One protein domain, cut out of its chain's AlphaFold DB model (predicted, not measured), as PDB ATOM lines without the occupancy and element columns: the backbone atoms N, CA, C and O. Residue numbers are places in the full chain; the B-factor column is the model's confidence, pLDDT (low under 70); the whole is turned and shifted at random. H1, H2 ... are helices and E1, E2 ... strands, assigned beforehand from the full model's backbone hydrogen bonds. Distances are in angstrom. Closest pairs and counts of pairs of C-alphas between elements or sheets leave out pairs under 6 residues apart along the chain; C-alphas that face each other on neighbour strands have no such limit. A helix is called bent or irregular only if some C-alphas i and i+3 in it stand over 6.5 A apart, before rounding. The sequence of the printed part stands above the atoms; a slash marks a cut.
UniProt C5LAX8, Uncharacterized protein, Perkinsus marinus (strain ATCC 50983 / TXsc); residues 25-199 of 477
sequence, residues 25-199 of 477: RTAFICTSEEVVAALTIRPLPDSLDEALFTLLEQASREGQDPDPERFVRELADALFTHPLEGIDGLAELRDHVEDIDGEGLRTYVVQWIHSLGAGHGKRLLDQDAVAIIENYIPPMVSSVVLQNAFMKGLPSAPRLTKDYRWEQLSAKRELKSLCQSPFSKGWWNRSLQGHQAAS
ATOM      1  N   ARG A  25     223.737 175.944 177.177       86.69
ATOM      2  CA  ARG A  25     224.609 175.510 176.067       86.69
ATOM      3  C   ARG A  25     225.842 176.394 175.887       86.69
ATOM      4  O   ARG A  25     226.907 175.879 175.584       86.69
ATOM      5  N   THR A  26     225.705 177.710 176.054       85.38
ATOM      6  CA  THR A  26     226.821 178.647 175.840       85.38
ATOM      7  C   THR A  26     228.002 178.419 176.783       85.38
ATOM      8  O   THR A  26     229.102 178.824 176.445       85.38
ATOM      9  N   ALA A  27     227.829 177.733 177.917       86.94
ATOM     10  CA  ALA A  27     228.921 177.396 178.831       86.94
ATOM     11  C   ALA A  27     229.699 176.113 178.457       86.94
ATOM     12  O   ALA A  27     230.663 175.776 179.146       86.94
ATOM     13  N   PHE A  28     229.302 175.380 177.409       88.81
ATOM     14  CA  PHE A  28     229.793 174.027 177.131       88.81
ATOM     15  C   PHE A  28     230.284 173.819 175.695       88.81
ATOM     16  O   PHE A  28     229.707 174.318 174.729       88.81
ATOM     17  N   ILE A  29     231.320 172.991 175.567       86.50
ATOM     18  CA  ILE A  29     231.795 172.426 174.304       86.50
ATOM     19  C   ILE A  29     231.191 171.020 174.182       86.50
ATOM     20  O   ILE A  29     231.440 170.154 175.022       86.50
ATOM     21  N   CYS A  30     230.358 170.807 173.161       86.00
ATOM     22  CA  CYS A  30     229.573 169.581 172.972       86.00
ATOM     23  C   CYS A  30     229.816 168.971 171.587       86.00
ATOM     24  O   CYS A  30     229.924 169.700 170.602       86.00
ATOM     25  N   THR A  31     229.805 167.638 171.502       77.88
ATOM     26  CA  THR A  31     229.990 166.882 170.245       77.88
ATOM     27  C   THR A  31     228.692 166.460 169.564       77.88
ATOM     28  O   THR A  31     228.701 166.203 168.362       77.88
ATOM     29  N   SER A  32     227.580 166.383 170.305       77.44
ATOM     30  CA  SER A  32     226.279 165.917 169.804       77.44
ATOM     31  C   SER A  32     225.252 167.048 169.696       77.44
ATOM     32  O   SER A  32     225.094 167.854 170.619       77.44
ATOM     33  N   GLU A  33     224.505 167.078 168.587       72.62
ATOM     34  CA  GLU A  33     223.387 168.012 168.389       72.62
ATOM     35  C   GLU A  33     222.195 167.730 169.328       72.62
ATOM     36  O   GLU A  33     221.454 168.647 169.682       72.62
ATOM     37  N   GLU A  34     222.043 166.491 169.806       70.00
ATOM     38  CA  GLU A  34     220.978 166.103 170.746       70.00
ATOM     39  C   GLU A  34     221.237 166.689 172.147       70.00
ATOM     40  O   GLU A  34     220.352 167.272 172.775       70.00
ATOM     41  N   VAL A  35     222.495 166.653 172.596       69.75
ATOM     42  CA  VAL A  35     222.959 167.281 173.851       69.75
ATOM     43  C   VAL A  35     222.906 168.806 173.776       69.75
ATOM     44  O   VAL A  35     222.534 169.478 174.741       69.75
ATOM     45  N   VAL A  36     223.187 169.365 172.598       74.56
ATOM     46  CA  VAL A  36     222.966 170.783 172.295       74.56
ATOM     47  C   VAL A  36     221.504 171.191 172.494       74.56
ATOM     48  O   VAL A  36     221.271 172.294 172.992       74.56
ATOM     49  N   ALA A  37     220.538 170.337 172.138       75.44
ATOM     50  CA  ALA A  37     219.115 170.609 172.332       75.44
ATOM     51  C   ALA A  37     218.728 170.587 173.822       75.44
ATOM     52  O   ALA A  37     218.095 171.535 174.291       75.44
ATOM     53  N   ALA A  38     219.176 169.582 174.582       74.94
ATOM     54  CA  ALA A  38     218.943 169.490 176.030       74.94
ATOM     55  C   ALA A  38     219.488 170.712 176.802       74.94
ATOM     56  O   ALA A  38     218.846 171.227 177.713       74.94
ATOM     57  N   LEU A  39     220.634 171.252 176.380       80.94
ATOM     58  CA  LEU A  39     221.254 172.437 176.980       80.94
ATOM     59  C   LEU A  39     220.634 173.779 176.528       80.94
ATOM     60  O   LEU A  39     221.130 174.846 176.900       80.94
ATOM     61  N   THR A  40     219.548 173.780 175.744       82.25
ATOM     62  CA  THR A  40     218.827 175.025 175.399       82.25
ATOM     63  C   THR A  40     217.982 175.594 176.545       82.25
ATOM     64  O   THR A  40     217.520 176.734 176.438       82.25
ATOM     65  N   ILE A  41     217.832 174.850 177.648       78.69
ATOM     66  CA  ILE A  41     217.127 175.275 178.865       78.69
ATOM     67  C   ILE A  41     217.688 176.607 179.390       78.69
ATOM     68  O   ILE A  41     218.883 176.912 179.292       78.69
ATOM     69  N   ARG A  42     216.779 177.419 179.938       81.44
ATOM     70  CA  ARG A  42     217.058 178.714 180.564       81.44
ATOM     71  C   ARG A  42     216.638 178.685 182.041       81.44
ATOM     72  O   ARG A  42     215.642 178.031 182.351       81.44
ATOM     73  N   PRO A  43     217.347 179.408 182.923       80.00
ATOM     74  CA  PRO A  43     216.915 179.691 184.288       80.00
ATOM     75  C   PRO A  43     215.475 180.207 184.357       80.00
ATOM     76  O   PRO A  43     215.039 180.979 183.498       80.00
ATOM     77  N   LEU A  44     214.756 179.815 185.409       74.81
ATOM     78  CA  LEU A  44     213.453 180.389 185.733       74.81
ATOM     79  C   LEU A  44     213.659 181.800 186.319       74.81
ATOM     80  O   LEU A  44     214.400 181.925 187.298       74.81
ATOM     81  N   PRO A  45     213.024 182.857 185.769       69.75
ATOM     82  CA  PRO A  45     213.179 184.223 186.277       69.75
ATOM     83  C   PRO A  45     212.835 184.352 187.766       69.75
ATOM     84  O   PRO A  45     213.598 184.952 188.520       69.75
ATOM     85  N   ASP A  46     211.754 183.696 188.196       73.38
ATOM     86  CA  ASP A  46     211.250 183.720 189.573       73.38
ATOM     87  C   ASP A  46     212.316 183.289 190.600       73.38
ATOM     88  O   ASP A  46     212.400 183.856 191.687       73.38
ATOM     89  N   SER A  47     213.184 182.329 190.253       75.94
ATOM     90  CA  SER A  47     214.266 181.856 191.132       75.94
ATOM     91  C   SER A  47     215.396 182.879 191.305       75.94
ATOM     92  O   SER A  47     216.065 182.889 192.338       75.94
ATOM     93  N   LEU A  48     215.618 183.744 190.310       77.25
ATOM     94  CA  LEU A  48     216.610 184.822 190.372       77.25
ATOM     95  C   LEU A  48     216.064 186.027 191.146       77.25
ATOM     96  O   LEU A  48     216.788 186.634 191.939       77.25
ATOM     97  N   ASP A  49     214.779 186.333 190.956       77.81
ATOM     98  CA  ASP A  49     214.077 187.363 191.717       77.81
ATOM     99  C   ASP A  49     213.969 186.985 193.211       77.81
ATOM    100  O   ASP A  49     214.232 187.827 194.067       77.81
ATOM    101  N   GLU A  50     213.693 185.722 193.557       78.44
ATOM    102  CA  GLU A  50     213.628 185.255 194.956       78.44
ATOM    103  C   GLU A  50     214.974 185.387 195.697       78.44
ATOM    104  O   GLU A  50     215.015 185.805 196.859       78.44
ATOM    105  N   ALA A  51     216.097 185.111 195.020       77.94
ATOM    106  CA  ALA A  51     217.434 185.349 195.571       77.94
ATOM    107  C   ALA A  51     217.674 186.850 195.841       77.94
ATOM    108  O   ALA A  51     218.233 187.227 196.877       77.94
ATOM    109  N   LEU A  52     217.209 187.729 194.944       79.06
ATOM    110  CA  LEU A  52     217.276 189.180 195.125       79.06
ATOM    111  C   LEU A  52     216.386 189.656 196.286       79.06
ATOM    112  O   LEU A  52     216.842 190.444 197.116       79.06
ATOM    113  N   PHE A  53     215.151 189.161 196.398       75.38
ATOM    114  CA  PHE A  53     214.268 189.482 197.524       75.38
ATOM    115  C   PHE A  53     214.845 189.001 198.860       75.38
ATOM    116  O   PHE A  53     214.829 189.750 199.835       75.38
ATOM    117  N   THR A  54     215.446 187.811 198.891       77.25
ATOM    118  CA  THR A  54     216.129 187.255 200.070       77.25
ATOM    119  C   THR A  54     217.321 188.112 200.517       77.25
ATOM    120  O   THR A  54     217.544 188.289 201.721       77.25
ATOM    121  N   LEU A  55     218.076 188.689 199.574       80.88
ATOM    122  CA  LEU A  55     219.137 189.660 199.860       80.88
ATOM    123  C   LEU A  55     218.575 190.963 200.452       80.88
ATOM    124  O   LEU A  55     219.077 191.447 201.468       80.88
ATOM    125  N   LEU A  56     217.525 191.516 199.841       76.50
ATOM    126  CA  LEU A  56     216.882 192.753 200.293       76.50
ATOM    127  C   LEU A  56     216.248 192.606 201.681       76.50
ATOM    128  O   LEU A  56     216.400 193.487 202.528       76.50
ATOM    129  N   GLU A  57     215.601 191.470 201.953       74.25
ATOM    130  CA  GLU A  57     215.035 191.181 203.267       74.25
ATOM    131  C   GLU A  57     216.136 191.162 204.338       74.25
ATOM    132  O   GLU A  57     215.999 191.821 205.372       74.25
ATOM    133  N   GLN A  58     217.263 190.489 204.077       73.19
ATOM    134  CA  GLN A  58     218.416 190.486 204.984       73.19
ATOM    135  C   GLN A  58     218.983 191.893 205.201       73.19
ATOM    136  O   GLN A  58     219.213 192.276 206.344       73.19
ATOM    137  N   ALA A  59     219.149 192.685 204.135       67.50
ATOM    138  CA  ALA A  59     219.643 194.059 204.221       67.50
ATOM    139  C   ALA A  59     218.718 194.998 205.025       67.50
ATOM    140  O   ALA A  59     219.189 195.992 205.583       67.50
ATOM    141  N   SER A  60     217.420 194.680 205.104       64.88
ATOM    142  CA  SER A  60     216.414 195.450 205.847       64.88
ATOM    143  C   SER A  60     216.345 195.138 207.352       64.88
ATOM    144  O   SER A  60     215.835 195.952 208.127       64.88
ATOM    145  N   ARG A  61     216.842 193.972 207.791       68.44
ATOM    146  CA  ARG A  61     216.737 193.505 209.183       68.44
ATOM    147  C   ARG A  61     217.840 194.112 210.056       68.44
ATOM    148  O   ARG A  61     219.020 193.804 209.905       68.44
ATOM    149  N   GLU A  62     217.457 194.944 211.026       52.00
ATOM    150  CA  GLU A  62     218.412 195.559 211.955       52.00
ATOM    151  C   GLU A  62     219.234 194.507 212.725       52.00
ATOM    152  O   GLU A  62     218.697 193.670 213.447       52.00
ATOM    153  N   GLY A  63     220.562 194.589 212.597       52.84
ATOM    154  CA  GLY A  63     221.514 193.746 213.328       52.84
ATOM    155  C   GLY A  63     222.045 192.529 212.564       52.84
ATOM    156  O   GLY A  63     223.000 191.919 213.043       52.84
ATOM    157  N   GLN A  64     221.506 192.210 211.383       61.03
ATOM    158  CA  GLN A  64     222.019 191.148 210.514       61.03
ATOM    159  C   GLN A  64     222.724 191.761 209.295       61.03
ATOM    160  O   GLN A  64     222.115 192.499 208.530       61.03
ATOM    161  N   ASP A  65     224.013 191.468 209.110       65.50
ATOM    162  CA  ASP A  65     224.731 191.890 207.903       65.50
ATOM    163  C   ASP A  65     224.422 190.887 206.762       65.50
ATOM    164  O   ASP A  65     224.630 189.685 206.964       65.50
ATOM    165  N   PRO A  66     223.926 191.327 205.586       77.31
ATOM    166  CA  PRO A  66     223.615 190.436 204.463       77.31
ATOM    167  C   PRO A  66     224.846 189.660 203.969       77.31
ATOM    168  O   PRO A  66     225.933 190.220 203.790       77.31
ATOM    169  N   ASP A  67     224.682 188.353 203.743       80.88
ATOM    170  CA  ASP A  67     225.789 187.467 203.368       80.88
ATOM    171  C   ASP A  67     225.948 187.344 201.837       80.88
ATOM    172  O   ASP A  67     225.118 186.696 201.189       80.88
ATOM    173  N   PRO A  68     227.032 187.883 201.235       82.88
ATOM    174  CA  PRO A  68     227.284 187.714 199.806       82.88
ATOM    175  C   PRO A  68     227.524 186.254 199.414       82.88
ATOM    176  O   PRO A  68     227.239 185.888 198.280       82.88
ATOM    177  N   GLU A  69     228.022 185.396 200.311       86.75
ATOM    178  CA  GLU A  69     228.264 183.986 199.976       86.75
ATOM    179  C   GLU A  69     226.967 183.191 199.874       86.75
ATOM    180  O   GLU A  69     226.888 182.247 199.090       86.75
ATOM    181  N   ARG A  70     225.946 183.550 200.657       87.88
ATOM    182  CA  ARG A  70     224.597 183.000 200.535       87.88
ATOM    183  C   ARG A  70     223.946 183.422 199.220       87.88
ATOM    184  O   ARG A  70     223.568 182.546 198.451       87.88
ATOM    185  N   PHE A  71     223.909 184.722 198.928       88.75
ATOM    186  CA  PHE A  71     223.314 185.243 197.691       88.75
ATOM    187  C   PHE A  71     223.979 184.670 196.428       88.75
ATOM    188  O   PHE A  71     223.301 184.245 195.498       88.75
ATOM    189  N   VAL A  72     225.314 184.576 196.411       91.44
ATOM    190  CA  VAL A  72     226.065 183.977 195.293       91.44
ATOM    191  C   VAL A  72     225.747 182.487 195.106       91.44
ATOM    192  O   VAL A  72     225.733 182.023 193.968       91.44
ATOM    193  N   ARG A  73     225.483 181.736 196.185       91.00
ATOM    194  CA  ARG A  73     225.049 180.329 196.094       91.00
ATOM    195  C   ARG A  73     223.631 180.214 195.545       91.00
ATOM    196  O   ARG A  73     223.440 179.487 194.583       91.00
ATOM    197  N   GLU A  74     222.688 180.988 196.083       89.44
ATOM    198  CA  GLU A  74     221.292 181.012 195.618       89.44
ATOM    199  C   GLU A  74     221.210 181.368 194.115       89.44
ATOM    200  O   GLU A  74     220.513 180.695 193.358       89.44
ATOM    201  N   LEU A  75     222.019 182.328 193.640       91.44
ATOM    202  CA  LEU A  75     222.161 182.613 192.206       91.44
ATOM    203  C   LEU A  75     222.829 181.479 191.411       91.44
ATOM    204  O   LEU A  75     222.396 181.187 190.301       91.44
ATOM    205  N   ALA A  76     223.889 180.851 191.927       91.94
ATOM    206  CA  ALA A  76     224.552 179.744 191.233       91.94
ATOM    207  C   ALA A  76     223.616 178.532 191.066       91.94
ATOM    208  O   ALA A  76     223.599 177.920 189.997       91.94
ATOM    209  N   ASP A  77     222.799 178.231 192.077       89.31
ATOM    210  CA  ASP A  77     221.823 177.145 192.022       89.31
ATOM    211  C   ASP A  77     220.678 177.454 191.046       89.31
ATOM    212  O   ASP A  77     220.349 176.612 190.207       89.31
ATOM    213  N   ALA A  78     220.151 178.683 191.047       88.88
ATOM    214  CA  ALA A  78     219.145 179.127 190.080       88.88
ATOM    215  C   ALA A  78     219.659 179.155 188.624       88.88
ATOM    216  O   ALA A  78     218.906 178.852 187.696       88.88
ATOM    217  N   LEU A  79     220.933 179.506 188.405       89.06
ATOM    218  CA  LEU A  79     221.525 179.627 187.066       89.06
ATOM    219  C   LEU A  79     222.061 178.310 186.485       89.06
ATOM    220  O   LEU A  79     222.154 178.212 185.259       89.06
ATOM    221  N   PHE A  80     222.439 177.338 187.324       88.25
ATOM    222  CA  PHE A  80     223.075 176.083 186.894       88.25
ATOM    223  C   PHE A  80     222.456 174.825 187.502       88.25
ATOM    224  O   PHE A  80     222.118 173.918 186.747       88.25
ATOM    225  N   THR A  81     222.312 174.744 188.828       84.75
ATOM    226  CA  THR A  81     221.856 173.508 189.489       84.75
ATOM    227  C   THR A  81     220.439 173.135 189.044       84.75
ATOM    228  O   THR A  81     220.255 172.056 188.485       84.75
ATOM    229  N   HIS A  82     219.464 174.042 189.158       85.31
ATOM    230  CA  HIS A  82     218.077 173.758 188.764       85.31
ATOM    231  C   HIS A  82     217.885 173.517 187.250       85.31
ATOM    232  O   HIS A  82     217.189 172.565 186.893       85.31
ATOM    233  N   PRO A  83     218.515 174.283 186.330       84.44
ATOM    234  CA  PRO A  83     218.488 173.958 184.902       84.44
ATOM    235  C   PRO A  83     219.051 172.574 184.546       84.44
ATOM    236  O   PRO A  83     218.544 171.954 183.616       84.44
ATOM    237  N   LEU A  84     220.070 172.081 185.265       83.00
ATOM    238  CA  LEU A  84     220.644 170.745 185.044       83.00
ATOM    239  C   LEU A  84     219.790 169.626 185.662       83.00
ATOM    240  O   LEU A  84     219.687 168.555 185.070       83.00
ATOM    241  N   GLU A  85     219.152 169.865 186.811       81.19
ATOM    242  CA  GLU A  85     218.202 168.925 187.436       81.19
ATOM    243  C   GLU A  85     216.982 168.640 186.546       81.19
ATOM    244  O   GLU A  85     216.418 167.550 186.611       81.19
ATOM    245  N   GLY A  86     216.595 169.592 185.690       75.31
ATOM    246  CA  GLY A  86     215.516 169.438 184.710       75.31
ATOM    247  C   GLY A  86     215.875 168.642 183.446       75.31
ATOM    248  O   GLY A  86     215.029 168.538 182.560       75.31
ATOM    249  N   ILE A  87     217.102 168.116 183.324       79.44
ATOM    250  CA  ILE A  87     217.544 167.327 182.164       79.44
ATOM    251  C   ILE A  87     217.421 165.830 182.466       79.44
ATOM    252  O   ILE A  87     218.244 165.248 183.182       79.44
ATOM    253  N   ASP A  88     216.433 165.185 181.843       75.69
ATOM    254  CA  ASP A  88     216.366 163.726 181.761       75.69
ATOM    255  C   ASP A  88     217.664 163.182 181.135       75.69
ATOM    256  O   ASP A  88     218.104 163.645 180.084       75.69
ATOM    257  N   GLY A  89     218.303 162.208 181.790       71.25
ATOM    258  CA  GLY A  89     219.564 161.636 181.302       71.25
ATOM    259  C   GLY A  89     220.824 162.468 181.593       71.25
ATOM    260  O   GLY A  89     221.840 162.266 180.933       71.25
ATOM    261  N   LEU A  90     220.829 163.350 182.604       73.88
ATOM    262  CA  LEU A  90     222.007 164.149 183.017       73.88
ATOM    263  C   LEU A  90     223.333 163.353 183.141       73.88
ATOM    264  O   LEU A  90     224.410 163.905 182.923       73.88
ATOM    265  N   ALA A  91     223.274 162.059 183.475       71.94
ATOM    266  CA  ALA A  91     224.450 161.185 183.502       71.94
ATOM    267  C   ALA A  91     225.053 160.945 182.100       71.94
ATOM    268  O   ALA A  91     226.268 161.002 181.946       71.94
ATOM    269  N   GLU A  92     224.205 160.739 181.090       72.12
ATOM    270  CA  GLU A  92     224.564 160.506 179.682       72.12
ATOM    271  C   GLU A  92     225.018 161.806 178.997       72.12
ATOM    272  O   GLU A  92     225.867 161.794 178.104       72.12
ATOM    273  N   LEU A  93     224.524 162.958 179.471       75.06
ATOM    274  CA  LEU A  93     224.979 164.288 179.052       75.06
ATOM    275  C   LEU A  93     226.501 164.448 179.216       75.06
ATOM    276  O   LEU A  93     227.158 165.083 178.391       75.06
ATOM    277  N   ARG A  94     227.076 163.844 180.267       73.44
ATOM    278  CA  ARG A  94     228.511 163.924 180.573       73.44
ATOM    279  C   ARG A  94     229.389 163.255 179.514       73.44
ATOM    280  O   ARG A  94     230.499 163.723 179.295       73.44
ATOM    281  N   ASP A  95     228.897 162.219 178.841       77.56
ATOM    282  CA  ASP A  95     229.655 161.504 177.804       77.56
ATOM    283  C   ASP A  95     229.732 162.292 176.476       77.56
ATOM    284  O   ASP A  95     230.492 161.933 175.577       77.56
ATOM    285  N   HIS A  96     228.979 163.395 176.367       79.38
ATOM    286  CA  HIS A  96     228.837 164.222 175.161       79.38
ATOM    287  C   HIS A  96     229.253 165.697 175.352       79.38
ATOM    288  O   HIS A  96     229.277 166.470 174.388       79.38
ATOM    289  N   VAL A  97     229.570 166.098 176.587       84.75
ATOM    290  CA  VAL A  97     230.188 167.388 176.926       84.75
ATOM    291  C   VAL A  97     231.693 167.161 177.052       84.75
ATOM    292  O   VAL A  97     232.153 166.545 178.010       84.75
ATOM    293  N   GLU A  98     232.466 167.656 176.087       84.00
ATOM    294  CA  GLU A  98     233.927 167.505 176.087       84.00
ATOM    295  C   GLU A  98     234.581 168.387 177.151       84.00
ATOM    296  O   GLU A  98     235.486 167.947 177.862       84.00
ATOM    297  N   ASP A  99     234.146 169.648 177.240       87.25
ATOM    298  CA  ASP A  99     234.747 170.633 178.133       87.25
ATOM    299  C   ASP A  99     233.843 171.859 178.378       87.25
ATOM    300  O   ASP A  99     232.738 171.981 177.843       87.25
ATOM    301  N   ILE A 100     234.332 172.785 179.200       88.50
ATOM    302  CA  ILE A 100     233.695 174.062 179.535       88.50
ATOM    303  C   ILE A 100     234.238 175.165 178.616       88.50
ATOM    304  O   ILE A 100     235.448 175.402 178.585       88.50
ATOM    305  N   ASP A 101     233.355 175.912 177.949       89.25
ATOM    306  CA  ASP A 101     233.739 177.187 177.333       89.25
ATOM    307  C   ASP A 101     233.870 178.245 178.439       89.25
ATOM    308  O   ASP A 101     232.883 178.697 179.020       89.25
ATOM    309  N   GLY A 102     235.105 178.637 178.757       85.94
ATOM    310  CA  GLY A 102     235.386 179.605 179.818       85.94
ATOM    311  C   GLY A 102     234.871 181.025 179.545       85.94
ATOM    312  O   GLY A 102     234.537 181.729 180.503       85.94
ATOM    313  N   GLU A 103     234.785 181.434 178.275       87.31
ATOM    314  CA  GLU A 103     234.297 182.761 177.863       87.31
ATOM    315  C   GLU A 103     232.780 182.739 177.651       87.31
ATOM    316  O   GLU A 103     232.069 183.664 178.053       87.31
ATOM    317  N   GLY A 104     232.261 181.636 177.114       87.81
ATOM    318  CA  GLY A 104     230.832 181.359 177.051       87.81
ATOM    319  C   GLY A 104     230.184 181.270 178.440       87.81
ATOM    320  O   GLY A 104     229.158 181.906 178.680       87.81
ATOM    321  N   LEU A 105     230.840 180.618 179.411       89.19
ATOM    322  CA  LEU A 105     230.443 180.606 180.828       89.19
ATOM    323  C   LEU A 105     230.441 182.017 181.441       89.19
ATOM    324  O   LEU A 105     229.498 182.371 182.153       89.19
ATOM    325  N   ARG A 106     231.470 182.836 181.162       88.31
ATOM    326  CA  ARG A 106     231.520 184.243 181.605       88.31
ATOM    327  C   ARG A 106     230.329 185.018 181.054       88.31
ATOM    328  O   ARG A 106     229.600 185.656 181.811       88.31
ATOM    329  N   THR A 107     230.124 184.925 179.744       89.88
ATOM    330  CA  THR A 107     229.071 185.632 179.008       89.88
ATOM    331  C   THR A 107     227.685 185.241 179.511       89.88
ATOM    332  O   THR A 107     226.865 186.120 179.774       89.88
ATOM    333  N   TYR A 108     227.443 183.943 179.720       91.12
ATOM    334  CA  TYR A 108     226.200 183.415 180.278       91.12
ATOM    335  C   TYR A 108     225.872 184.042 181.639       91.12
ATOM    336  O   TYR A 108     224.816 184.655 181.804       91.12
ATOM    337  N   VAL A 109     226.798 183.947 182.600       91.50
ATOM    338  CA  VAL A 109     226.596 184.454 183.966       91.50
ATOM    339  C   VAL A 109     226.414 185.976 183.976       91.50
ATOM    340  O   VAL A 109     225.503 186.479 184.636       91.50
ATOM    341  N   VAL A 110     227.229 186.718 183.219       90.44
ATOM    342  CA  VAL A 110     227.142 188.187 183.131       90.44
ATOM    343  C   VAL A 110     225.800 188.636 182.550       90.44
ATOM    344  O   VAL A 110     225.162 189.519 183.121       90.44
ATOM    345  N   GLN A 111     225.334 188.035 181.450       89.19
ATOM    346  CA  GLN A 111     224.085 188.454 180.803       89.19
ATOM    347  C   GLN A 111     222.853 188.170 181.671       89.19
ATOM    348  O   GLN A 111     221.948 189.005 181.723       89.19
ATOM    349  N   TRP A 112     222.829 187.057 182.411       88.50
ATOM    350  CA  TRP A 112     221.745 186.777 183.355       88.50
ATOM    351  C   TRP A 112     221.755 187.715 184.571       88.50
ATOM    352  O   TRP A 112     220.695 188.229 184.933       88.50
ATOM    353  N   ILE A 113     222.918 188.036 185.149       88.25
ATOM    354  CA  ILE A 113     223.013 189.001 186.262       88.25
ATOM    355  C   ILE A 113     222.630 190.420 185.807       88.25
ATOM    356  O   ILE A 113     221.865 191.097 186.493       88.25
ATOM    357  N   HIS A 114     223.064 190.848 184.620       86.25
ATOM    358  CA  HIS A 114     222.626 192.114 184.022       86.25
ATOM    359  C   HIS A 114     221.114 192.120 183.719       86.25
ATOM    360  O   HIS A 114     220.465 193.158 183.823       86.25
ATOM    361  N   SER A 115     220.502 190.974 183.393       82.56
ATOM    362  CA  SER A 115     219.042 190.880 183.219       82.56
ATOM    363  C   SER A 115     218.274 191.113 184.527       82.56
ATOM    364  O   SER A 115     217.274 191.831 184.524       82.56
ATOM    365  N   LEU A 116     218.792 190.603 185.652       75.38
ATOM    366  CA  LEU A 116     218.252 190.835 186.995       75.38
ATOM    367  C   LEU A 116     218.364 192.320 187.379       75.38
ATOM    368  O   LEU A 116     217.388 192.926 187.831       75.38
ATOM    369  N   GLY A 117     219.529 192.927 187.122       63.69
ATOM    370  CA  GLY A 117     219.773 194.362 187.299       63.69
ATOM    371  C   GLY A 117     218.856 195.231 186.433       63.69
ATOM    372  O   GLY A 117     218.265 196.195 186.918       63.69
ATOM    373  N   ALA A 118     218.659 194.865 185.166       64.06
ATOM    374  CA  ALA A 118     217.787 195.576 184.234       64.06
ATOM    375  C   ALA A 118     216.279 195.397 184.507       64.06
ATOM    376  O   ALA A 118     215.501 196.275 184.125       64.06
ATOM    377  N   GLY A 119     215.879 194.287 185.134       66.50
ATOM    378  CA  GLY A 119     214.498 193.918 185.452       66.50
ATOM    379  C   GLY A 119     214.011 194.470 186.794       66.50
ATOM    380  O   GLY A 119     213.922 195.685 186.990       66.50
ATOM    381  N   HIS A 120     213.653 193.580 187.725       55.94
ATOM    382  CA  HIS A 120     213.170 193.971 189.053       55.94
ATOM    383  C   HIS A 120     214.243 194.677 189.898       55.94
ATOM    384  O   HIS A 120     213.891 195.564 190.676       55.94
ATOM    385  N   GLY A 121     215.535 194.394 189.674       56.25
ATOM    386  CA  GLY A 121     216.657 195.081 190.323       56.25
ATOM    387  C   GLY A 121     216.558 196.603 190.221       56.25
ATOM    388  O   GLY A 121     216.504 197.278 191.244       56.25
ATOM    389  N   LYS A 122     216.391 197.154 189.013       56.72
ATOM    390  CA  LYS A 122     216.221 198.603 188.763       56.72
ATOM    391  C   LYS A 122     215.012 199.265 189.433       56.72
ATOM    392  O   LYS A 122     214.922 200.490 189.411       56.72
ATOM    393  N   ARG A 123     214.063 198.498 189.981       60.94
ATOM    394  CA  ARG A 123     212.913 199.025 190.744       60.94
ATOM    395  C   ARG A 123     213.130 198.998 192.257       60.94
ATOM    396  O   ARG A 123     212.365 199.634 192.974       60.94
ATOM    397  N   LEU A 124     214.115 198.233 192.729       61.38
ATOM    398  CA  LEU A 124     214.335 197.906 194.143       61.38
ATOM    399  C   LEU A 124     215.722 198.337 194.655       61.38
ATOM    400  O   LEU A 124     215.947 198.368 195.862       61.38
ATOM    401  N   LEU A 125     216.642 198.654 193.742       68.25
ATOM    402  CA  LEU A 125     218.030 199.040 193.979       68.25
ATOM    403  C   LEU A 125     218.315 200.410 193.344       68.25
ATOM    404  O   LEU A 125     217.778 200.720 192.278       68.25
ATOM    405  N   ASP A 126     219.220 201.192 193.941       73.69
ATOM    406  CA  ASP A 126     219.825 202.334 193.242       73.69
ATOM    407  C   ASP A 126     220.743 201.872 192.099       73.69
ATOM    408  O   ASP A 126     221.197 200.728 192.033       73.69
ATOM    409  N   GLN A 127     221.039 202.801 191.184       79.56
ATOM    410  CA  GLN A 127     221.956 202.564 190.066       79.56
ATOM    411  C   GLN A 127     223.351 202.126 190.544       79.56
ATOM    412  O   GLN A 127     223.977 201.295 189.888       79.56
ATOM    413  N   ASP A 128     223.801 202.621 191.702       80.38
ATOM    414  CA  ASP A 128     225.082 202.246 192.305       80.38
ATOM    415  C   ASP A 128     225.080 200.779 192.772       80.38
ATOM    416  O   ASP A 128     225.998 200.032 192.436       80.38
ATOM    417  N   ALA A 129     224.046 200.315 193.486       80.19
ATOM    418  CA  ALA A 129     223.928 198.916 193.897       80.19
ATOM    419  C   ALA A 129     223.727 197.965 192.707       80.19
ATOM    420  O   ALA A 129     224.300 196.873 192.716       80.19
ATOM    421  N   VAL A 130     222.981 198.371 191.669       82.31
ATOM    422  CA  VAL A 130     222.883 197.608 190.407       82.31
ATOM    423  C   VAL A 130     224.266 197.455 189.774       82.31
ATOM    424  O   VAL A 130     224.690 196.331 189.514       82.31
ATOM    425  N   ALA A 131     225.015 198.550 189.617       84.12
ATOM    426  CA  ALA A 131     226.367 198.509 189.066       84.12
ATOM    427  C   ALA A 131     227.327 197.669 189.931       84.12
ATOM    428  O   ALA A 131     228.173 196.955 189.398       84.12
ATOM    429  N   ILE A 132     227.204 197.705 191.260       85.38
ATOM    430  CA  ILE A 132     228.013 196.873 192.162       85.38
ATOM    431  C   ILE A 132     227.681 195.383 191.988       85.38
ATOM    432  O   ILE A 132     228.597 194.560 191.930       85.38
ATOM    433  N   ILE A 133     226.403 195.019 191.853       86.12
ATOM    434  CA  ILE A 133     226.004 193.634 191.569       86.12
ATOM    435  C   ILE A 133     226.555 193.187 190.208       86.12
ATOM    436  O   ILE A 133     227.232 192.163 190.138       86.12
ATOM    437  N   GLU A 134     226.340 193.972 189.152       88.25
ATOM    438  CA  GLU A 134     226.763 193.644 187.784       88.25
ATOM    439  C   GLU A 134     228.289 193.511 187.635       88.25
ATOM    440  O   GLU A 134     228.750 192.644 186.897       88.25
ATOM    441  N   ASN A 135     229.085 194.308 188.358       87.19
ATOM    442  CA  ASN A 135     230.549 194.276 188.245       87.19
ATOM    443  C   ASN A 135     231.231 193.212 189.123       87.19
ATOM    444  O   ASN A 135     232.266 192.673 188.729       87.19
ATOM    445  N   TYR A 136     230.697 192.909 190.313       87.75
ATOM    446  CA  TYR A 136     231.416 192.097 191.310       87.75
ATOM    447  C   TYR A 136     230.811 190.707 191.566       87.75
ATOM    448  O   TYR A 136     231.537 189.803 191.979       87.75
ATOM    449  N   ILE A 137     229.519 190.487 191.303       91.75
ATOM    450  CA  ILE A 137     228.867 189.185 191.543       91.75
ATOM    451  C   ILE A 137     229.190 188.118 190.474       91.75
ATOM    452  O   ILE A 137     229.429 186.975 190.880       91.75
ATOM    453  N   PRO A 138     229.288 188.417 189.156       91.56
ATOM    454  CA  PRO A 138     229.551 187.395 188.138       91.56
ATOM    455  C   PRO A 138     230.759 186.477 188.403       91.56
ATOM    456  O   PRO A 138     230.561 185.260 188.404       91.56
ATOM    457  N   PRO A 139     231.981 186.970 188.712       86.75
ATOM    458  CA  PRO A 139     233.120 186.080 188.958       86.75
ATOM    459  C   PRO A 139     232.958 185.230 190.226       86.75
ATOM    460  O   PRO A 139     233.514 184.132 190.312       86.75
ATOM    461  N   MET A 140     232.181 185.699 191.211       90.44
ATOM    462  CA  MET A 140     231.869 184.916 192.406       90.44
ATOM    463  C   MET A 140     230.923 183.756 192.078       90.44
ATOM    464  O   MET A 140     231.173 182.637 192.525       90.44
ATOM    465  N   VAL A 141     229.890 184.004 191.263       92.56
ATOM    466  CA  VAL A 141     228.952 182.976 190.785       92.56
ATOM    467  C   VAL A 141     229.678 181.949 189.918       92.56
ATOM    468  O   VAL A 141     229.603 180.759 190.217       92.56
ATOM    469  N   SER A 142     230.472 182.376 188.929       91.00
ATOM    470  CA  SER A 142     231.279 181.464 188.098       91.00
ATOM    471  C   SER A 142     232.199 180.568 188.938       91.00
ATOM    472  O   SER A 142     232.324 179.377 188.657       91.00
ATOM    473  N   SER A 143     232.797 181.096 190.013       89.62
ATOM    474  CA  SER A 143     233.633 180.304 190.927       89.62
ATOM    475  C   SER A 143     232.854 179.231 191.702       89.62
ATOM    476  O   SER A 143     233.398 178.150 191.936       89.62
ATOM    477  N   VAL A 144     231.600 179.490 192.093       90.62
ATOM    478  CA  VAL A 144     230.734 178.495 192.761       90.62
ATOM    479  C   VAL A 144     230.220 177.457 191.762       90.62
ATOM    480  O   VAL A 144     230.294 176.263 192.040       90.62
ATOM    481  N   VAL A 145     229.801 177.883 190.570       90.94
ATOM    482  CA  VAL A 145     229.361 176.995 189.480       90.94
ATOM    483  C   VAL A 145     230.437 175.966 189.127       90.94
ATOM    484  O   VAL A 145     230.149 174.776 189.042       90.94
ATOM    485  N   LEU A 146     231.700 176.384 189.009       88.88
ATOM    486  CA  LEU A 146     232.827 175.485 188.714       88.88
ATOM    487  C   LEU A 146     233.112 174.447 189.818       88.88
ATOM    488  O   LEU A 146     233.823 173.472 189.572       88.88
ATOM    489  N   GLN A 147     232.559 174.625 191.022       87.31
ATOM    490  CA  GLN A 147     232.660 173.670 192.130       87.31
ATOM    491  C   GLN A 147     231.509 172.651 192.159       87.31
ATOM    492  O   GLN A 147     231.609 171.669 192.901       87.31
ATOM    493  N   ASN A 148     230.456 172.839 191.350       88.06
ATOM    494  CA  ASN A 148     229.363 171.877 191.191       88.06
ATOM    495  C   ASN A 148     229.912 170.502 190.752       88.06
ATOM    496  O   ASN A 148     230.874 170.416 189.985       88.06
ATOM    497  N   ALA A 149     229.300 169.418 191.241       84.69
ATOM    498  CA  ALA A 149     229.759 168.049 191.007       84.69
ATOM    499  C   ALA A 149     229.872 167.675 189.516       84.69
ATOM    500  O   ALA A 149     230.813 166.969 189.151       84.69
ATOM    501  N   PHE A 150     228.968 168.176 188.665       85.25
ATOM    502  CA  PHE A 150     229.020 167.979 187.215       85.25
ATOM    503  C   PHE A 150     230.213 168.727 186.603       85.25
ATOM    504  O   PHE A 150     231.101 168.110 186.013       85.25
ATOM    505  N   MET A 151     230.289 170.043 186.835       86.19
ATOM    506  CA  MET A 151     231.330 170.927 186.289       86.19
ATOM    507  C   MET A 151     232.738 170.483 186.690       86.19
ATOM    508  O   MET A 151     233.632 170.390 185.855       86.19
ATOM    509  N   LYS A 152     232.930 170.132 187.965       85.19
ATOM    510  CA  LYS A 152     234.203 169.653 188.520       85.19
ATOM    511  C   LYS A 152     234.702 168.355 187.868       85.19
ATOM    512  O   LYS A 152     235.884 168.036 187.979       85.19
ATOM    513  N   GLY A 153     233.817 167.607 187.207       83.38
ATOM    514  CA  GLY A 153     234.137 166.393 186.463       83.38
ATOM    515  C   GLY A 153     234.691 166.619 185.050       83.38
ATOM    516  O   GLY A 153     234.969 165.609 184.397       83.38
ATOM    517  N   LEU A 154     234.824 167.873 184.588       86.75
ATOM    518  CA  LEU A 154     235.266 168.254 183.236       86.75
ATOM    519  C   LEU A 154     236.734 168.749 183.190       86.75
ATOM    520  O   LEU A 154     237.227 169.292 184.187       86.75
ATOM    521  N   PRO A 155     237.449 168.604 182.052       85.56
ATOM    522  CA  PRO A 155     238.900 168.822 181.973       85.56
ATOM    523  C   PRO A 155     239.394 170.240 182.303       85.56
ATOM    524  O   PRO A 155     240.392 170.375 183.017       85.56
ATOM    525  N   SER A 156     238.730 171.302 181.833       85.75
ATOM    526  CA  SER A 156     239.162 172.690 182.081       85.75
ATOM    527  C   SER A 156     238.730 173.247 183.438       85.75
ATOM    528  O   SER A 156     239.253 174.285 183.861       85.75
ATOM    529  N   ALA A 157     237.847 172.565 184.176       86.44
ATOM    530  CA  ALA A 157     237.332 173.052 185.458       86.44
ATOM    531  C   ALA A 157     238.429 173.415 186.484       86.44
ATOM    532  O   ALA A 157     238.326 174.488 187.087       86.44
ATOM    533  N   PRO A 158     239.523 172.639 186.672       85.38
ATOM    534  CA  PRO A 158     240.588 172.994 187.615       85.38
ATOM    535  C   PRO A 158     241.353 174.266 187.221       85.38
ATOM    536  O   PRO A 158     241.761 175.033 188.096       85.38
ATOM    537  N   ARG A 159     241.535 174.507 185.914       87.31
ATOM    538  CA  ARG A 159     242.176 175.721 185.392       87.31
ATOM    539  C   ARG A 159     241.267 176.928 185.603       87.31
ATOM    540  O   ARG A 159     241.669 177.865 186.284       87.31
ATOM    541  N   LEU A 160     240.031 176.858 185.107       85.12
ATOM    542  CA  LEU A 160     239.055 177.941 185.232       85.12
ATOM    543  C   LEU A 160     238.798 178.293 186.706       85.12
ATOM    544  O   LEU A 160     238.778 179.467 187.063       85.12
ATOM    545  N   THR A 161     238.710 177.298 187.596       85.25
ATOM    546  CA  THR A 161     238.561 177.530 189.046       85.25
ATOM    547  C   THR A 161     239.709 178.367 189.609       85.25
ATOM    548  O   THR A 161     239.483 179.224 190.463       85.25
ATOM    549  N   LYS A 162     240.948 178.149 189.147       81.69
ATOM    550  CA  LYS A 162     242.117 178.927 189.579       81.69
ATOM    551  C   LYS A 162     242.054 180.372 189.082       81.69
ATOM    552  O   LYS A 162     242.415 181.270 189.841       81.69
ATOM    553  N   ASP A 163     241.585 180.575 187.855       81.06
ATOM    554  CA  ASP A 163     241.468 181.891 187.228       81.06
ATOM    555  C   ASP A 163     240.370 182.721 187.936       81.06
ATOM    556  O   ASP A 163     240.656 183.784 188.494       81.06
ATOM    557  N   TYR A 164     239.154 182.176 188.086       81.81
ATOM    558  CA  TYR A 164     238.041 182.843 188.785       81.81
ATOM    559  C   TYR A 164     238.260 183.034 190.296       81.81
ATOM    560  O   TYR A 164     237.707 183.967 190.879       81.81
ATOM    561  N   ARG A 165     239.080 182.205 190.959       78.69
ATOM    562  CA  ARG A 165     239.362 182.336 192.403       78.69
ATOM    563  C   ARG A 165     240.011 183.674 192.768       78.69
ATOM    564  O   ARG A 165     239.740 184.199 193.846       78.69
ATOM    565  N   TRP A 166     240.868 184.228 191.910       74.06
ATOM    566  CA  TRP A 166     241.492 185.528 192.176       74.06
ATOM    567  C   TRP A 166     240.490 186.676 192.034       74.06
ATOM    568  O   TRP A 166     240.422 187.532 192.917       74.06
ATOM    569  N   GLU A 167     239.660 186.645 190.989       76.00
ATOM    570  CA  GLU A 167     238.581 187.619 190.781       76.00
ATOM    571  C   GLU A 167     237.554 187.567 191.925       76.00
ATOM    572  O   GLU A 167     237.227 188.604 192.501       76.00
ATOM    573  N   GLN A 168     237.135 186.368 192.352       81.44
ATOM    574  CA  GLN A 168     236.247 186.156 193.502       81.44
ATOM    575  C   GLN A 168     236.813 186.753 194.803       81.44
ATOM    576  O   GLN A 168     236.087 187.405 195.555       81.44
ATOM    577  N   LEU A 169     238.103 186.536 195.092       75.44
ATOM    578  CA  LEU A 169     238.749 187.071 196.297       75.44
ATOM    579  C   LEU A 169     238.874 188.598 196.264       75.44
ATOM    580  O   LEU A 169     238.806 189.226 197.322       75.44
ATOM    581  N   SER A 170     239.043 189.185 195.077       74.25
ATOM    582  CA  SER A 170     239.022 190.635 194.885       74.25
ATOM    583  C   SER A 170     237.612 191.187 195.100       74.25
ATOM    584  O   SER A 170     237.399 192.006 195.992       74.25
ATOM    585  N   ALA A 171     236.625 190.662 194.369       77.06
ATOM    586  CA  ALA A 171     235.226 191.075 194.443       77.06
ATOM    587  C   ALA A 171     234.655 190.992 195.866       77.06
ATOM    588  O   ALA A 171     234.065 191.950 196.354       77.06
ATOM    589  N   LYS A 172     234.911 189.893 196.591       78.00
ATOM    590  CA  LYS A 172     234.452 189.718 197.980       78.00
ATOM    591  C   LYS A 172     234.984 190.795 198.939       78.00
ATOM    592  O   LYS A 172     234.315 191.096 199.929       78.00
ATOM    593  N   ARG A 173     236.177 191.354 198.688       73.50
ATOM    594  CA  ARG A 173     236.735 192.459 199.490       73.50
ATOM    595  C   ARG A 173     236.023 193.770 199.169       73.50
ATOM    596  O   ARG A 173     235.546 194.418 200.097       73.50
ATOM    597  N   GLU A 174     235.891 194.097 197.884       75.81
ATOM    598  CA  GLU A 174     235.228 195.326 197.425       75.81
ATOM    599  C   GLU A 174     233.750 195.385 197.847       75.81
ATOM    600  O   GLU A 174     233.289 196.377 198.410       75.81
ATOM    601  N   LEU A 175     233.009 194.280 197.702       80.25
ATOM    602  CA  LEU A 175     231.592 194.205 198.082       80.25
ATOM    603  C   LEU A 175     231.313 194.563 199.549       80.25
ATOM    604  O   LEU A 175     230.209 195.009 199.853       80.25
ATOM    605  N   LYS A 176     232.266 194.366 200.469       72.56
ATOM    606  CA  LYS A 176     232.093 194.727 201.888       72.56
ATOM    607  C   LYS A 176     232.712 196.079 202.260       72.56
ATOM    608  O   LYS A 176     232.377 196.599 203.321       72.56
ATOM    609  N   SER A 177     233.591 196.643 201.427       70.75
ATOM    610  CA  SER A 177     234.227 197.948 201.663       70.75
ATOM    611  C   SER A 177     233.387 199.122 201.143       70.75
ATOM    612  O   SER A 177     233.365 200.185 201.768       70.75
ATOM    613  N   LEU A 178     232.671 198.939 200.029       75.12
ATOM    614  CA  LEU A 178     231.883 199.985 199.373       75.12
ATOM    615  C   LEU A 178     230.609 200.324 200.164       75.12
ATOM    616  O   LEU A 178     229.755 199.469 200.387       75.12
ATOM    617  N   CYS A 179     230.429 201.590 200.547       68.88
ATOM    618  CA  CYS A 179     229.274 202.037 201.343       68.88
ATOM    619  C   CYS A 179     227.930 202.009 200.588       68.88
ATOM    620  O   CYS A 179     226.876 201.991 201.233       68.88
ATOM    621  N   GLN A 180     227.985 202.014 199.252       76.38
ATOM    622  CA  GLN A 180     226.871 201.859 198.311       76.38
ATOM    623  C   GLN A 180     226.544 200.385 198.009       76.38
ATOM    624  O   GLN A 180     225.576 200.104 197.313       76.38
ATOM    625  N   SER A 181     227.338 199.433 198.509       82.00
ATOM    626  CA  SER A 181     227.095 198.011 198.267       82.00
ATOM    627  C   SER A 181     225.917 197.494 199.096       82.00
ATOM    628  O   SER A 181     225.908 197.745 200.310       82.00
ATOM    629  N   PRO A 182     225.012 196.677 198.520       78.56
ATOM    630  CA  PRO A 182     223.933 196.027 199.263       78.56
ATOM    631  C   PRO A 182     224.419 195.050 200.339       78.56
ATOM    632  O   PRO A 182     223.670 194.718 201.253       78.56
ATOM    633  N   PHE A 183     225.695 194.655 200.294       83.56
ATOM    634  CA  PHE A 183     226.344 193.814 201.303       83.56
ATOM    635  C   PHE A 183     227.012 194.615 202.434       83.56
ATOM    636  O   PHE A 183     227.649 194.033 203.315       83.56
ATOM    637  N   SER A 184     226.907 195.951 202.420       79.00
ATOM    638  CA  SER A 184     227.491 196.820 203.443       79.00
ATOM    639  C   SER A 184     226.488 197.159 204.551       79.00
ATOM    640  O   SER A 184     225.309 197.435 204.317       79.00
ATOM    641  N   LYS A 185     226.960 197.164 205.801       77.19
ATOM    642  CA  LYS A 185     226.113 197.354 206.984       77.19
ATOM    643  C   LYS A 185     225.314 198.655 206.919       77.19
ATOM    644  O   LYS A 185     225.887 199.731 206.730       77.19
ATOM    645  N   GLY A 186     223.996 198.567 207.096       70.12
ATOM    646  CA  GLY A 186     223.093 199.721 207.035       70.12
ATOM    647  C   GLY A 186     222.969 200.361 205.647       70.12
ATOM    648  O   GLY A 186     222.517 201.503 205.564       70.12
ATOM    649  N   TRP A 187     223.372 199.665 204.574       77.00
ATOM    650  CA  TRP A 187     223.178 200.131 203.200       77.00
ATOM    651  C   TRP A 187     221.717 200.441 202.909       77.00
ATOM    652  O   TRP A 187     221.452 201.520 202.407       77.00
ATOM    653  N   TRP A 188     220.779 199.570 203.292       71.44
ATOM    654  CA  TRP A 188     219.348 199.767 203.034       71.44
ATOM    655  C   TRP A 188     218.865 201.151 203.497       71.44
ATOM    656  O   TRP A 188     218.305 201.923 202.722       71.44
ATOM    657  N   ASN A 189     219.221 201.535 204.726       70.94
ATOM    658  CA  ASN A 189     218.901 202.850 205.281       70.94
ATOM    659  C   ASN A 189     219.602 204.002 204.533       70.94
ATOM    660  O   ASN A 189     219.000 205.058 204.348       70.94
ATOM    661  N   ARG A 190     220.851 203.814 204.077       70.06
ATOM    662  CA  ARG A 190     221.582 204.814 203.273       70.06
ATOM    663  C   ARG A 190     221.056 204.938 201.847       70.06
ATOM    664  O   ARG A 190     220.991 206.051 201.351       70.06
ATOM    665  N   SER A 191     220.673 203.839 201.205       61.84
ATOM    666  CA  SER A 191     220.080 203.820 199.868       61.84
ATOM    667  C   SER A 191     218.744 204.557 199.890       61.84
ATOM    668  O   SER A 191     218.540 205.483 199.108       61.84
ATOM    669  N   LEU A 192     217.886 204.274 200.877       60.56
ATOM    670  CA  LEU A 192     216.635 205.009 201.096       60.56
ATOM    671  C   LEU A 192     216.870 206.515 201.341       60.56
ATOM    672  O   LEU A 192     216.150 207.344 200.787       60.56
ATOM    673  N   GLN A 193     217.902 206.890 202.105       51.69
ATOM    674  CA  GLN A 193     218.305 208.296 202.284       51.69
ATOM    675  C   GLN A 193     218.905 208.915 201.009       51.69
ATOM    676  O   GLN A 193     218.674 210.089 200.731       51.69
ATOM    677  N   GLY A 194     219.640 208.142 200.208       39.31
ATOM    678  CA  GLY A 194     220.228 208.557 198.935       39.31
ATOM    679  C   GLY A 194     219.168 208.838 197.874       39.31
ATOM    680  O   GLY A 194     219.245 209.860 197.198       39.31
ATOM    681  N   HIS A 195     218.117 208.019 197.806       39.84
ATOM    682  CA  HIS A 195     216.938 208.283 196.975       39.84
ATOM    683  C   HIS A 195     216.189 209.554 197.423       39.84
ATOM    684  O   HIS A 195     215.685 210.296 196.582       39.84
ATOM    685  N   GLN A 196     216.161 209.863 198.726       35.91
ATOM    686  CA  GLN A 196     215.605 211.128 199.232       35.91
ATOM    687  C   GLN A 196     216.507 212.334 198.903       35.91
ATOM    688  O   GLN A 196     216.006 213.375 198.484       35.91
ATOM    689  N   ALA A 197     217.833 212.198 199.013       28.14
ATOM    690  CA  ALA A 197     218.793 213.264 198.708       28.14
ATOM    691  C   ALA A 197     218.931 213.548 197.199       28.14
ATOM    692  O   ALA A 197     219.039 214.705 196.800       28.14
ATOM    693  N   ALA A 198     218.861 212.519 196.349       28.55
ATOM    694  CA  ALA A 198     218.829 212.658 194.891       28.55
ATOM    695  C   ALA A 198     217.524 213.301 194.383       28.55
ATOM    696  O   ALA A 198     217.505 213.864 193.291       28.55
ATOM    697  N   SER A 199     216.453 213.262 195.186       31.66
ATOM    698  CA  SER A 199     215.197 213.972 194.921       31.66
ATOM    699  C   SER A 199     215.201 215.429 195.429       31.66
ATOM    700  O   SER A 199     214.396 216.236 194.969       31.66
TER     701      SER A 199
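Overview. This is residues 25 to 199 of the 477 residues of an uncharacterized protein of Perkinsus marinus (strain ATCC 50983 / TXsc) (UniProt C5LAX8). What picture do these atoms make? They make an elongated body of crossed helices, with arm H6b of the bent helix H6 at its core and H3, H5 and H7 packed round that arm. H2 packs on H3 and H5, while a small sheet of E1 and E2 with the short helices H1 and H4 makes one end of the long axis and H8 makes the other. What is it built of? The printed part has 175 residues with eight named helices and two named strands, in the order E1 H1 H2 H3 H4 E2 H5 H6 H7 H8; the class is mostly helix, and the sheet, order E1 - E2, is antiparallel. How large is it? It is compact, with a radius of gyration of the C-alphas of 17.3 A, and its C-alphas span 56 by 30 by 25 A.

Along the chain. Where does the first half run? E1 is residues 28 to 30, with C-alpha 28 at (229.793, 174.027, 177.131), and H1 is residues 33 to 38. H2, residues 45 to 60, is 22.8 A long, and H3, residues 68 to 85, is 24.3 A long and irregular, with C-alphas 79 and 82 7.0 A apart. H4 is residues 90 to 93, and E2 is residues 97 to 100. Where do the later helices run? H5, residues 102 to 124, is 31.4 A long with a kink of 41 degrees near residue 118, and is only just irregular, with C-alphas 117 and 120 6.8 A apart. H6, residues 127 to 145, was assigned as one helix by its hydrogen bonds but is bent, with C-alphas 135 and 138 7.0 A apart; its arms are H6a, residues 127 to 135, and H6b, residues 138 to 145. H7, residues 157 to 177, is 29.9 A long, and H8, residues 187 to 199, is 18.0 A long and ends at C-alpha 199 at (215.197, 213.972, 194.921).

Arrangement. What pairs at the first strand? E1 and E2 are antiparallel neighbours, with N 29 and O 99 at 2.9 A and N 98 and O 29 at 2.9 A. H1 and H4 are close but not clearly touching, the closest C-alphas being those of Val 35 and Leu 93, 6.3 A apart. What does H2 touch? H2 and H3 form a helical hairpin at a shallow tilt of 15 degrees, closest at the C-alphas of Ser 47 and Ala 78, 5.7 A. Residues 48 to 52 of H2 touch residues 116 to 121 of H5, closest at the C-alphas of Leu 48 and Leu 116, 7.1 A. Residues 56 to 60 touch residues 187 to 189 of H8, about perpendicular at 86 degrees, with the C-alphas of Ala 59 and Trp 188 closest at 5.8 A. What touches the arms of H6? H5 and H6a form a helical hairpin, closest at the C-alphas of Gly 117 and Val 130, 5.5 A. H6b touches H3 at the C-alphas of Val 72 and Val 141, 5.4 A, H5 at those of Val 110 and Pro 138, 5.6 A, and H7 at those of Met 140 and Gln 168, 4.7 A, each the closest pair. How do the helix backbones hold up? Every O i to N i+4 pair is within hydrogen-bond range in H1, H2, H6a, H6b and H8, against 12 of 14 in H3, 15 of 19 in H5 and 13 of 17 in H7; H4 is too short for such a pair.

Size, cuts and confidence. How far does it reach? The two C-alphas farthest apart are those of Asp 95 and Ser 199, 57.1 A. Is the backbone unbroken? The printed part has no cut, and the link from H6 to H7, 11 residues, is long. Where is confidence low? The mean pLDDT of the printed part is 78.0, and 28 residues are under 70, among them residues 59 to 65, 117 to 125 and 191 to 199.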